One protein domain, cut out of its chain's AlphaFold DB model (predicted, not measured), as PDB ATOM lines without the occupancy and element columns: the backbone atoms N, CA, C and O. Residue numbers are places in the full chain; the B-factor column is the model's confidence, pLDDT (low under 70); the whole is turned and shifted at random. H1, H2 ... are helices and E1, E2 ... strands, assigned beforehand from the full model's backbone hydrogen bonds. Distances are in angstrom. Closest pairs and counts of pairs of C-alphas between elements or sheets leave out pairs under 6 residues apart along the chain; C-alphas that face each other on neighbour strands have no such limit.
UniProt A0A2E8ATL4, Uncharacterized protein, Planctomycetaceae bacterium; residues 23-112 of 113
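Overview. This is residues 23 to 112 of the 113 residues of an uncharacterized protein of Planctomycetaceae bacterium (UniProt A0A2E8ATL4). A loose, drawn-out rod: at one end the helices H1 and H2 form a corner at about a right angle, a small hairpin of strands E1 and E2 lies in the middle, and the helix H3 lies at the other end. Long stretches with no named element, residues 55 to 69 and 80 to 95, run to H3 and back from it to the hairpin. The printed part has 90 residues, with three named helices and two named strands in the order H1, H2, H3, E1, E2; the two-stranded sheet is antiparallel and the class is mostly helix. The radius of gyration of the C-alphas is 15.8 A, and the spans are 56 by 26 by 17 A.

Arrangement. E1, residues 96 to 99, and E2, residues 102 to 105, form an antiparallel hairpin, with N 97 and O 104 2.8 A apart and N 102 and O 99 3.0 A apart, both within hydrogen-bond range. Residues 104 to 105 of E2 also pair, antiparallel, with residues 110 to 111. The closest C-alphas of E1 and H2, residues 39 to 54, are those of Val 99 and Trp 45, 7.2 A apart. H2 and E2 are only just apart, at 8.1 A. H1, residues 23 to 34, touches H2 with residues 28 to 32 alone. Their closest C-alphas, those of Ser 32 and Tyr 42, are 5.4 A apart, and their lines are about perpendicular at 86 degrees. H3, residues 70 to 79, touches no helix. In H1, H2 and H3 every O i to N i+4 pair is within hydrogen-bond range.

Along the chain. H2 is 22.9 A long, H1 16.9 A, H3 14.2 A, E2 10.2 A and E1 9.6 A. H1 begins at C-alpha 23 (17.789, -32.280, 68.148), and E2 ends at C-alpha 105 (35.315, -43.606, 41.638).

Size, cuts and confidence. The C-alphas of Lys 23 and Ala 78, the two farthest apart, are 55.7 A apart. The printed part has no cut. The links H2 to H3 and H3 to E1 are long. Mean pLDDT of the printed part is 76.4, and 34 residues are under 70, among them 59 to 66, 81 to 95 and 105 to 112.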
ATOM      1  N   LYS A  23      18.618 -31.240  68.774       96.88
ATOM      2  CA  LYS A  23      17.789 -32.280  68.148       96.88
ATOM      3  C   LYS A  23      18.326 -32.665  66.769       96.88
ATOM      4  O   LYS A  23      18.447 -33.852  66.478       96.88
ATOM      5  N   GLU A  24      18.674 -31.684  65.941       94.56
ATOM      6  CA  GLU A  24      19.264 -31.925  64.618       94.56
ATOM      7  C   GLU A  24      20.638 -32.572  64.737       94.56
ATOM      8  O   GLU A  24      20.870 -33.598  64.102       94.56
ATOM      9  N   LYS A  25      21.505 -32.061  65.621       94.44
ATOM     10  CA  LYS A  25      22.827 -32.655  65.865       94.44
ATOM     11  C   LYS A  25      22.719 -34.145  66.194       94.44
ATOM     12  O   LYS A  25      23.438 -34.957  65.620       94.44
ATOM     13  N   ASN A  26      21.782 -34.516  67.066       96.62
ATOM     14  CA  ASN A  26      21.561 -35.911  67.443       96.62
ATOM     15  C   ASN A  26      21.034 -36.764  66.279       96.62
ATOM     16  O   ASN A  26      21.408 -37.931  66.166       96.62
ATOM     17  N   ARG A  27      20.187 -36.208  65.404       95.44
ATOM     18  CA  ARG A  27      19.725 -36.909  64.193       95.44
ATOM     19  C   ARG A  27      20.879 -37.161  63.227       95.44
ATOM     20  O   ARG A  27      21.018 -38.289  62.764       95.44
ATOM     21  N   ILE A  28      21.723 -36.157  62.991       94.25
ATOM     22  CA  ILE A  28      22.895 -36.289  62.116       94.25
ATOM     23  C   ILE A  28      23.868 -37.322  62.698       94.25
ATOM     24  O   ILE A  28      24.313 -38.204  61.977       94.25
ATOM     25  N   LEU A  29      24.122 -37.294  64.010       95.12
ATOM     26  CA  LEU A  29      24.991 -38.272  64.674       95.12
ATOM     27  C   LEU A  29      24.467 -39.714  64.547       95.12
ATOM     28  O   LEU A  29      25.239 -40.648  64.355       95.12
ATOM     29  N   LYS A  30      23.150 -39.924  64.663       95.12
ATOM     30  CA  LYS A  30      22.548 -41.251  64.447       95.12
ATOM     31  C   LYS A  30      22.723 -41.710  62.999       95.12
ATOM     32  O   LYS A  30      23.041 -42.873  62.767       95.12
ATOM     33  N   ALA A  31      22.529 -40.803  62.043       92.56
ATOM     34  CA  ALA A  31      22.685 -41.104  60.626       92.56
ATOM     35  C   ALA A  31      24.149 -41.406  60.257       92.56
ATOM     36  O   ALA A  31      24.399 -42.385  59.558       92.56
ATOM     37  N   SER A  32      25.110 -40.654  60.808       92.56
ATOM     38  CA  SER A  32      26.539 -40.891  60.583       92.56
ATOM     39  C   SER A  32      26.974 -42.260  61.102       92.56
ATOM     40  O   SER A  32      27.638 -43.003  60.390       92.56
ATOM     41  N   LYS A  33      26.507 -42.650  62.297       91.31
ATOM     42  CA  LYS A  33      26.752 -43.991  62.852       91.31
ATOM     43  C   LYS A  33      26.176 -45.101  61.975       91.31
ATOM     44  O   LYS A  33      26.836 -46.109  61.774       91.31
ATOM     45  N   LYS A  34      24.967 -44.922  61.426       88.88
ATOM     46  CA  LYS A  34      24.359 -45.902  60.506       88.88
ATOM     47  C   LYS A  34      25.166 -46.053  59.208       88.88
ATOM     48  O   LYS A  34      25.184 -47.132  58.627       88.88
ATOM     49  N   ALA A  35      25.811 -44.978  58.761       83.00
ATOM     50  CA  ALA A  35      26.669 -44.969  57.580       83.00
ATOM     51  C   ALA A  35      28.104 -45.460  57.851       83.00
ATOM     52  O   ALA A  35      28.889 -45.532  56.907       83.00
ATOM     53  N   ASP A  36      28.431 -45.802  59.104       85.62
ATOM     54  CA  ASP A  36      29.782 -46.140  59.562       85.62
ATOM     55  C   ASP A  36      30.806 -45.026  59.274       85.62
ATOM     56  O   ASP A  36      31.904 -45.247  58.772       85.62
ATOM     57  N   LEU A  37      30.402 -43.779  59.535       85.69
ATOM     58  CA  LEU A  37      31.221 -42.589  59.324       85.69
ATOM     59  C   LEU A  37      31.251 -41.714  60.575       85.69
ATOM     60  O   LEU A  37      30.266 -41.584  61.317       85.69
ATOM     61  N   ASN A  38      32.383 -41.039  60.784       90.25
ATOM     62  CA  ASN A  38      32.431 -39.957  61.758       90.25
ATOM     63  C   ASN A  38      31.554 -38.781  61.288       90.25
ATOM     64  O   ASN A  38      31.190 -38.663  60.117       90.25
ATOM     65  N   LEU A  39      31.191 -37.903  62.222       90.31
ATOM     66  CA  LEU A  39      30.233 -36.831  61.956       90.31
ATOM     67  C   LEU A  39      30.695 -35.878  60.841       90.31
ATOM     68  O   LEU A  39      29.893 -35.489  59.995       90.31
ATOM     69  N   SER A  40      31.974 -35.499  60.848       89.81
ATOM     70  CA  SER A  40      32.539 -34.558  59.879       89.81
ATOM     71  C   SER A  40      32.548 -35.142  58.472       89.81
ATOM     72  O   SER A  40      32.168 -34.463  57.520       89.81
ATOM     73  N   ASP A  41      32.944 -36.404  58.345       88.19
ATOM     74  CA  ASP A  41      33.038 -37.072  57.055       88.19
ATOM     75  C   ASP A  41      31.663 -37.434  56.502       88.19
ATOM     76  O   ASP A  41      31.424 -37.271  55.309       88.19
ATOM     77  N   TYR A  42      30.708 -37.764  57.374       90.75
ATOM     78  CA  TYR A  42      29.306 -37.895  56.987       90.75
ATOM     79  C   TYR A  42      28.732 -36.591  56.413       90.75
ATOM     80  O   TYR A  42      28.060 -36.610  55.388       90.75
ATOM     81  N   ILE A  43      29.023 -35.436  57.025       91.44
ATOM     82  CA  ILE A  43      28.544 -34.142  56.511       91.44
ATOM     83  C   ILE A  43      29.165 -33.832  55.145       91.44
ATOM     84  O   ILE A  43      28.448 -33.456  54.218       91.44
ATOM     85  N   LYS A  44      30.484 -34.009  54.998       90.19
ATOM     86  CA  LYS A  44      31.167 -33.815  53.709       90.19
ATOM     87  C   LYS A  44      30.608 -34.760  52.636       90.19
ATOM     88  O   LYS A  44      30.392 -34.323  51.509       90.19
ATOM     89  N   TRP A  45      30.327 -36.015  52.991       85.94
ATOM     90  CA  TRP A  45      29.702 -36.997  52.105       85.94
ATOM     91  C   TRP A  45      28.318 -36.566  51.630       85.94
ATOM     92  O   TRP A  45      28.030 -36.656  50.437       85.94
ATOM     93  N   CYS A  46      27.472 -36.075  52.539       88.56
ATOM     94  CA  CYS A  46      26.149 -35.579  52.179       88.56
ATOM     95  C   CYS A  46      26.242 -34.400  51.205       88.56
ATOM     96  O   CYS A  46      25.518 -34.388  50.218       88.56
ATOM     97  N   ILE A  47      27.154 -33.448  51.444       89.50
ATOM     98  CA  ILE A  47      27.365 -32.301  50.546       89.50
ATOM     99  C   ILE A  47      27.837 -32.777  49.168       89.50
ATOM    100  O   ILE A  47      27.273 -32.375  48.156       89.50
ATOM    101  N   TYR A  48      28.833 -33.661  49.121       85.69
ATOM    102  CA  TYR A  48      29.342 -34.211  47.865       85.69
ATOM    103  C   TYR A  48      28.260 -34.965  47.078       85.69
ATOM    104  O   TYR A  48      28.084 -34.734  45.883       85.69
ATOM    105  N   SER A  49      27.500 -35.826  47.759       84.75
ATOM    106  CA  SER A  49      26.421 -36.608  47.146       84.75
ATOM    107  C   SER A  49      25.303 -35.713  46.612       84.75
ATOM    108  O   SER A  49      24.771 -35.974  45.540       84.75
ATOM    109  N   GLU A  50      24.970 -34.641  47.333       87.38
ATOM    110  CA  GLU A  50      23.996 -33.640  46.894       87.38
ATOM    111  C   GLU A  50      24.464 -32.920  45.622       87.38
ATOM    112  O   GLU A  50      23.730 -32.884  44.637       87.38
ATOM    113  N   MET A  51      25.709 -32.429  45.601       85.19
ATOM    114  CA  MET A  51      26.295 -31.757  44.432       85.19
ATOM    115  C   MET A  51      26.331 -32.669  43.199       85.19
ATOM    116  O   MET A  51      26.070 -32.224  42.083       85.19
ATOM    117  N   ARG A  52      26.638 -33.958  43.389       81.00
ATOM    118  CA  ARG A  52      26.604 -34.965  42.320       81.00
ATOM    119  C   ARG A  52      25.180 -35.245  41.841       81.00
ATOM    120  O   ARG A  52      24.968 -35.361  40.636       81.00
ATOM    121  N   ARG A  53      24.204 -35.287  42.754       82.25
ATOM    122  CA  ARG A  53      22.787 -35.461  42.403       82.25
ATOM    123  C   ARG A  53      22.261 -34.313  41.551       82.25
ATOM    124  O   ARG A  53      21.551 -34.563  40.584       82.25
ATOM    125  N   GLU A  54      22.643 -33.076  41.859       82.50
ATOM    126  CA  GLU A  54      22.309 -31.907  41.030       82.50
ATOM    127  C   GLU A  54      22.912 -31.988  39.619       82.50
ATOM    128  O   GLU A  54      22.322 -31.493  38.664       82.50
ATOM    129  N   GLN A  55      24.055 -32.662  39.469       81.25
ATOM    130  CA  GLN A  55      24.689 -32.938  38.176       81.25
ATOM    131  C   GLN A  55      24.085 -34.151  37.441       81.25
ATOM    132  O   GLN A  55      24.568 -34.512  36.371       81.25
ATOM    133  N   GLY A  56      23.042 -34.784  37.990       76.75
ATOM    134  CA  GLY A  56      22.360 -35.931  37.389       76.75
ATOM    135  C   GLY A  56      22.966 -37.296  37.725       76.75
ATOM    136  O   GLY A  56      22.476 -38.309  37.231       76.75
ATOM    137  N   PHE A  57      23.992 -37.359  38.580       74.00
ATOM    138  CA  PHE A  57      24.546 -38.633  39.035       74.00
ATOM    139  C   PHE A  57      23.698 -39.212  40.181       74.00
ATOM    140  O   PHE A  57      23.318 -38.473  41.095       74.00
ATOM    141  N   PRO A  58      23.404 -40.526  40.191       72.94
ATOM    142  CA  PRO A  58      22.695 -41.154  41.303       72.94
ATOM    143  C   PRO A  58      23.511 -41.044  42.598       72.94
ATOM    144  O   PRO A  58      24.727 -40.878  42.557       72.94
ATOM    145  N   THR A  59      22.861 -41.132  43.761       68.25
ATOM    146  CA  THR A  59      23.578 -41.133  45.051       68.25
ATOM    147  C   THR A  59      24.601 -42.275  45.054       68.25
ATOM    148  O   THR A  59      24.212 -43.392  44.717       68.25
ATOM    149  N   PRO A  60      25.872 -42.033  45.428       67.31
ATOM    150  CA  PRO A  60      26.894 -43.067  45.368       67.31
ATOM    151  C   PRO A  60      26.522 -44.247  46.268       67.31
ATOM    152  O   PRO A  60      26.405 -44.103  47.491       67.31
ATOM    153  N   GLU A  61      26.316 -45.411  45.657       65.31
ATOM    154  CA  GLU A  61      26.046 -46.655  46.367       65.31
ATOM    155  C   GLU A  61      27.347 -47.234  46.947       65.31
ATOM    156  O   GLU A  61      28.461 -46.921  46.503       65.31
ATOM    157  N   LYS A  62      27.217 -48.074  47.984       63.00
ATOM    158  CA  LYS A  62      28.349 -48.895  48.433       63.00
ATOM    159  C   LYS A  62      28.729 -49.822  47.283       63.00
ATOM    160  O   LYS A  62      27.850 -50.474  46.725       63.00
ATOM    161  N   THR A  63      30.015 -49.897  46.948       61.75
ATOM    162  CA  THR A  63      30.492 -50.864  45.953       61.75
ATOM    163  C   THR A  63      30.089 -52.282  46.327       61.75
ATOM    164  O   THR A  63      30.205 -52.674  47.491       61.75
ATOM    165  N   LEU A  64      29.705 -53.067  45.323       57.50
ATOM    166  CA  LEU A  64      29.492 -54.509  45.456       57.50
ATOM    167  C   LEU A  64      30.815 -55.252  45.712       57.50
ATOM    168  O   LEU A  64      30.826 -56.254  46.423       57.50
ATOM    169  N   HIS A  65      31.929 -54.723  45.190       61.66
ATOM    170  CA  HIS A  65      33.261 -55.315  45.312       61.66
ATOM    171  C   HIS A  65      34.305 -54.275  45.750       61.66
ATOM    172  O   HIS A  65      34.278 -53.146  45.257       61.66
ATOM    173  N   PRO A  66      35.218 -54.612  46.680       64.69
ATOM    174  CA  PRO A  66      36.319 -53.728  47.051       64.69
ATOM    175  C   PRO A  66      37.281 -53.518  45.871       64.69
ATOM    176  O   PRO A  66      37.319 -54.319  44.939       64.69
ATOM    177  N   LEU A  67      38.086 -52.451  45.925       70.00
ATOM    178  CA  LEU A  67      39.206 -52.270  44.995       70.00
ATOM    179  C   LEU A  67      40.123 -53.504  45.030       70.00
ATOM    180  O   LEU A  67      40.551 -53.880  46.127       70.00
ATOM    181  N   PRO A  68      40.462 -54.100  43.870       69.06
ATOM    182  CA  PRO A  68      41.379 -55.226  43.831       69.06
ATOM    183  C   PRO A  68      42.739 -54.823  44.398       69.06
ATOM    184  O   PRO A  68      43.290 -53.761  44.090       69.06
ATOM    185  N   THR A  69      43.284 -55.687  45.244       77.19
ATOM    186  CA  THR A  69      44.603 -55.507  45.847       77.19
ATOM    187  C   THR A  69      45.713 -55.713  44.815       77.19
ATOM    188  O   THR A  69      45.543 -56.406  43.812       77.19
ATOM    189  N   VAL A  70      46.905 -55.167  45.080       75.56
ATOM    190  CA  VAL A  70      48.081 -55.344  44.201       75.56
ATOM    191  C   VAL A  70      48.412 -56.830  43.997       75.56
ATOM    192  O   VAL A  70      48.816 -57.242  42.915       75.56
ATOM    193  N   GLN A  71      48.196 -57.661  45.018       76.25
ATOM    194  CA  GLN A  71      48.428 -59.106  44.939       76.25
ATOM    195  C   GLN A  71      47.439 -59.798  43.999       76.25
ATOM    196  O   GLN A  71      47.837 -60.661  43.216       76.25
ATOM    197  N   GLU A  72      46.165 -59.405  44.041       72.50
ATOM    198  CA  GLU A  72      45.145 -59.913  43.122       72.50
ATOM    199  C   GLU A  72      45.450 -59.491  41.688       72.50
ATOM    200  O   GLU A  72      45.371 -60.328  40.794       72.50
ATOM    201  N   GLN A  73      45.897 -58.249  41.478       75.81
ATOM    202  CA  GLN A  73      46.329 -57.759  40.164       75.81
ATOM    203  C   GLN A  73      47.509 -58.565  39.608       75.81
ATOM    204  O   GLN A  73      47.477 -58.988  38.456       75.81
ATOM    205  N   ILE A  74      48.526 -58.847  40.428       76.00
ATOM    206  CA  ILE A  74      49.671 -59.676  40.017       76.00
ATOM    207  C   ILE A  74      49.219 -61.100  39.685       76.00
ATOM    208  O   ILE A  74      49.643 -61.663  38.676       76.00
ATOM    209  N   LYS A  75      48.346 -61.688  40.512       76.38
ATOM    210  CA  LYS A  75      47.819 -63.037  40.284       76.38
ATOM    211  C   LYS A  75      47.029 -63.106  38.979       76.38
ATOM    212  O   LYS A  75      47.260 -64.019  38.202       76.38
ATOM    213  N   ALA A  76      46.172 -62.123  38.725       76.06
ATOM    214  CA  ALA A  76      45.386 -61.990  37.506       76.06
ATOM    215  C   ALA A  76      46.258 -61.911  36.245       76.06
ATOM    216  O   ALA A  76      46.023 -62.658  35.298       76.06
ATOM    217  N   ILE A  77      47.325 -61.103  36.276       75.31
ATOM    218  CA  ILE A  77      48.322 -61.030  35.195       75.31
ATOM    219  C   ILE A  77      49.002 -62.391  34.993       75.31
ATOM    220  O   ILE A  77      49.143 -62.850  33.863       75.31
ATOM    221  N   ALA A  78      49.402 -63.054  36.081       74.94
ATOM    222  CA  ALA A  78      50.097 -64.339  36.025       74.94
ATOM    223  C   ALA A  78      49.206 -65.495  35.535       74.94
ATOM    224  O   ALA A  78      49.702 -66.418  34.894       74.94
ATOM    225  N   THR A  79      47.906 -65.466  35.835       77.56
ATOM    226  CA  THR A  79      46.950 -66.514  35.441       77.56
ATOM    227  C   THR A  79      46.167 -66.188  34.171       77.56
ATOM    228  O   THR A  79      45.382 -67.023  33.731       77.56
ATOM    229  N   GLY A  80      46.335 -64.990  33.601       71.31
ATOM    230  CA  GLY A  80      45.516 -64.501  32.487       71.31
ATOM    231  C   GLY A  80      44.036 -64.326  32.849       71.31
ATOM    232  O   GLY A  80      43.179 -64.409  31.976       71.31
ATOM    233  N   ALA A  81      43.725 -64.146  34.135       68.50
ATOM    234  CA  ALA A  81      42.355 -63.958  34.607       68.50
ATOM    235  C   ALA A  81      42.016 -62.465  34.612       68.50
ATOM    236  O   ALA A  81      42.827 -61.656  35.056       68.50
ATOM    237  N   GLU A  82      40.821 -62.091  34.161       65.00
ATOM    238  CA  GLU A  82      40.369 -60.699  34.201       65.00
ATOM    239  C   GLU A  82      39.724 -60.388  35.561       65.00
ATOM    240  O   GLU A  82      38.854 -61.120  36.037       65.00
ATOM    241  N   LEU A  83      40.172 -59.311  36.215       65.81
ATOM    242  CA  LEU A  83      39.593 -58.851  37.478       65.81
ATOM    243  C   LEU A  83      38.438 -57.901  37.200       65.81
ATOM    244  O   LEU A  83      38.623 -56.862  36.567       65.81
ATOM    245  N   ALA A  84      37.271 -58.223  37.749       64.00
ATOM    246  CA  ALA A  84      36.164 -57.286  37.787       64.00
ATOM    247  C   ALA A  84      36.555 -56.062  38.628       64.00
ATOM    248  O   ALA A  84      37.030 -56.181  39.762       64.00
ATOM    249  N   GLN A  85      36.339 -54.881  38.063       68.25
ATOM    250  CA  GLN A  85      36.466 -53.623  38.776       68.25
ATOM    251  C   GLN A  85      35.312 -53.479  39.789       68.25
ATOM    252  O   GLN A  85      34.305 -54.183  39.700       68.25
ATOM    253  N   PRO A  86      35.394 -52.545  40.750       62.69
ATOM    254  CA  PRO A  86      34.352 -52.295  41.753       62.69
ATOM    255  C   PRO A  86      32.964 -51.969  41.179       62.69
ATOM    256  O   PRO A  86      31.961 -52.109  41.879       62.69
ATOM    257  N   CYS A  87      32.911 -51.540  39.914       60.03
ATOM    258  CA  CYS A  87      31.695 -51.334  39.126       60.03
ATOM    259  C   CYS A  87      31.113 -52.606  38.490       60.03
ATOM    260  O   CYS A  87      30.026 -52.545  37.928       60.03
ATOM    261  N   GLY A  88      31.804 -53.743  38.579       61.16
ATOM    262  CA  GLY A  88      31.429 -55.008  37.945       61.16
ATOM    263  C   GLY A  88      31.919 -55.162  36.502       61.16
ATOM    264  O   GLY A  88      31.799 -56.249  35.944       61.16
ATOM    265  N   GLU A  89      32.498 -54.118  35.903       64.44
ATOM    266  CA  GLU A  89      33.052 -54.172  34.545       64.44
ATOM    267  C   GLU A  89      34.508 -54.659  34.540       64.44
ATOM    268  O   GLU A  89      35.259 -54.436  35.488       64.44
ATOM    269  N   LEU A  90      34.920 -55.322  33.456       62.44
ATOM    270  CA  LEU A  90      36.273 -55.878  33.293       62.44
ATOM    271  C   LEU A  90      37.287 -54.810  32.838       62.44
ATOM    272  O   LEU A  90      38.472 -54.901  33.149       62.44
ATOM    273  N   ALA A  91      36.809 -53.756  32.169       60.06
ATOM    274  CA  ALA A  91      37.603 -52.613  31.729       60.06
ATOM    275  C   ALA A  91      36.903 -51.307  32.129       60.06
ATOM    276  O   ALA A  91      35.876 -50.954  31.558       60.06
ATOM    277  N   CYS A  92      37.457 -50.591  33.109       63.78
ATOM    278  CA  CYS A  92      36.972 -49.278  33.528       63.78
ATOM    279  C   CYS A  92      38.156 -48.337  33.781       63.78
ATOM    280  O   CYS A  92      39.022 -48.644  34.603       63.78
ATOM    281  N   ASP A  93      38.162 -47.174  33.126       62.62
ATOM    282  CA  ASP A  93      39.100 -46.086  33.415       62.62
ATOM    283  C   ASP A  93      38.676 -45.375  34.707       62.62
ATOM    284  O   ASP A  93      38.010 -44.333  34.717       62.62
ATOM    285  N   MET A  94      39.006 -46.001  35.836       65.88
ATOM    286  CA  MET A  94      38.639 -45.512  37.157       65.88
ATOM    287  C   MET A  94      39.444 -44.270  37.552       65.88
ATOM    288  O   MET A  94      40.627 -44.356  37.880       65.88
ATOM    289  N   ALA A  95      38.770 -43.124  37.646       69.50
ATOM    290  CA  ALA A  95      39.307 -41.944  38.316       69.50
ATOM    291  C   ALA A  95      38.933 -41.986  39.806       69.50
ATOM    292  O   ALA A  95      37.792 -41.713  40.175       69.50
ATOM    293  N   VAL A  96      39.873 -42.369  40.676       70.88
ATOM    294  CA  VAL A  96      39.630 -42.429  42.126       70.88
ATOM    295  C   VAL A  96      39.933 -41.080  42.772       70.88
ATOM    296  O   VAL A  96      41.063 -40.600  42.720       70.88
ATOM    297  N   VAL A  97      38.937 -40.499  43.436       74.19
ATOM    298  CA  VAL A  97      39.058 -39.252  44.194       74.19
ATOM    299  C   VAL A  97      38.758 -39.502  45.661       74.19
ATOM    300  O   VAL A  97      37.818 -40.209  46.025       74.19
ATOM    301  N   GLU A  98      39.579 -38.914  46.523       72.81
ATOM    302  CA  GLU A  98      39.377 -38.965  47.961       72.81
ATOM    303  C   GLU A  98      38.510 -37.786  48.408       72.81
ATOM    304  O   GLU A  98      38.895 -36.620  48.301       72.81
ATOM    305  N   VAL A  99      37.322 -38.090  48.922       72.75
ATOM    306  CA  VAL A  99      36.401 -37.100  49.481       72.75
ATOM    307  C   VAL A  99      36.034 -37.545  50.882       72.75
ATOM    308  O   VAL A  99      35.534 -38.646  51.086       72.75
ATOM    309  N   ALA A 100      36.249 -36.667  51.864       66.81
ATOM    310  CA  ALA A 100      35.871 -36.935  53.252       66.81
ATOM    311  C   ALA A 100      36.535 -38.186  53.866       66.81
ATOM    312  O   ALA A 100      35.893 -38.901  54.624       66.81
ATOM    313  N   GLY A 101      37.790 -38.474  53.506       68.38
ATOM    314  CA  GLY A 101      38.495 -39.677  53.970       68.38
ATOM    315  C   GLY A 101      37.957 -40.990  53.387       68.38
ATOM    316  O   GLY A 101      38.387 -42.061  53.802       68.38
ATOM    317  N   MET A 102      37.024 -40.918  52.433       72.75
ATOM    318  CA  MET A 102      36.542 -42.054  51.654       72.75
ATOM    319  C   MET A 102      37.029 -41.930  50.219       72.75
ATOM    320  O   MET A 102      37.207 -40.826  49.699       72.75
ATOM    321  N   LYS A 103      37.198 -43.071  49.557       75.44
ATOM    322  CA  LYS A 103      37.593 -43.116  48.150       75.44
ATOM    323  C   LYS A 103      36.354 -43.320  47.292       75.44
ATOM    324  O   LYS A 103      35.568 -44.232  47.545       75.44
ATOM    325  N   PHE A 104      36.191 -42.495  46.267       72.88
ATOM    326  CA  PHE A 104      35.114 -42.593  45.288       72.88
ATOM    327  C   PHE A 104      35.694 -42.773  43.895       72.88
ATOM    328  O   PHE A 104      36.687 -42.142  43.559       72.88
ATOM    329  N   CYS A 105      35.061 -43.600  43.072       69.81
ATOM    330  CA  CYS A 105      35.315 -43.606  41.638       69.81
ATOM    331  C   CYS A 105      34.444 -42.520  40.996       69.81
ATOM    332  O   CYS A 105      33.224 -42.598  41.103       69.81
ATOM    333  N   GLU A 106      35.024 -41.515  40.342       68.31
ATOM    334  CA  GLU A 106      34.266 -40.469  39.641       68.31
ATOM    335  C   GLU A 106      33.563 -40.993  38.392       68.31
ATOM    336  O   GLU A 106      32.499 -40.486  38.042       68.31
ATOM    337  N   THR A 107      34.140 -42.013  37.754       67.06
ATOM    338  CA  THR A 107      33.619 -42.629  36.529       67.06
ATOM    339  C   THR A 107      32.339 -43.415  36.810       67.06
ATOM    340  O   THR A 107      31.357 -43.300  36.086       67.06
ATOM    341  N   CYS A 108      32.324 -44.179  37.905       62.25
ATOM    342  CA  CYS A 108      31.212 -45.070  38.256       62.25
ATOM    343  C   CYS A 108      30.333 -44.516  39.385       62.25
ATOM    344  O   CYS A 108      29.312 -45.104  39.719       62.25
ATOM    345  N   ASN A 109      30.754 -43.416  40.011       66.19
ATOM    346  CA  ASN A 109      30.158 -42.834  41.212       66.19
ATOM    347  C   ASN A 109      29.934 -43.846  42.350       66.19
ATOM    348  O   ASN A 109      28.912 -43.829  43.030       66.19
ATOM    349  N   LEU A 110      30.900 -44.739  42.561       68.19
ATOM    350  CA  LEU A 110      30.840 -45.772  43.593       68.19
ATOM    351  C   LEU A 110      31.814 -45.467  44.728       68.19
ATOM    352  O   LEU A 110      32.918 -44.973  44.486       68.19
ATOM    353  N   ARG A 111      31.426 -45.783  45.970       68.50
ATOM    354  CA  ARG A 111      32.322 -45.684  47.131       68.50
ATOM    355  C   ARG A 111      33.212 -46.921  47.221       68.50
ATOM    356  O   ARG A 111      32.731 -47.977  47.611       68.50
ATOM    357  N   VAL A 112      34.498 -46.754  46.939       67.44
ATOM    358  CA  VAL A 112      35.507 -47.817  46.790       67.44
ATOM    359  C   VAL A 112      36.349 -48.082  48.053       67.44
ATOM    360  O   VAL A 112      37.268 -48.901  48.023       67.44
TER     361      VAL A 112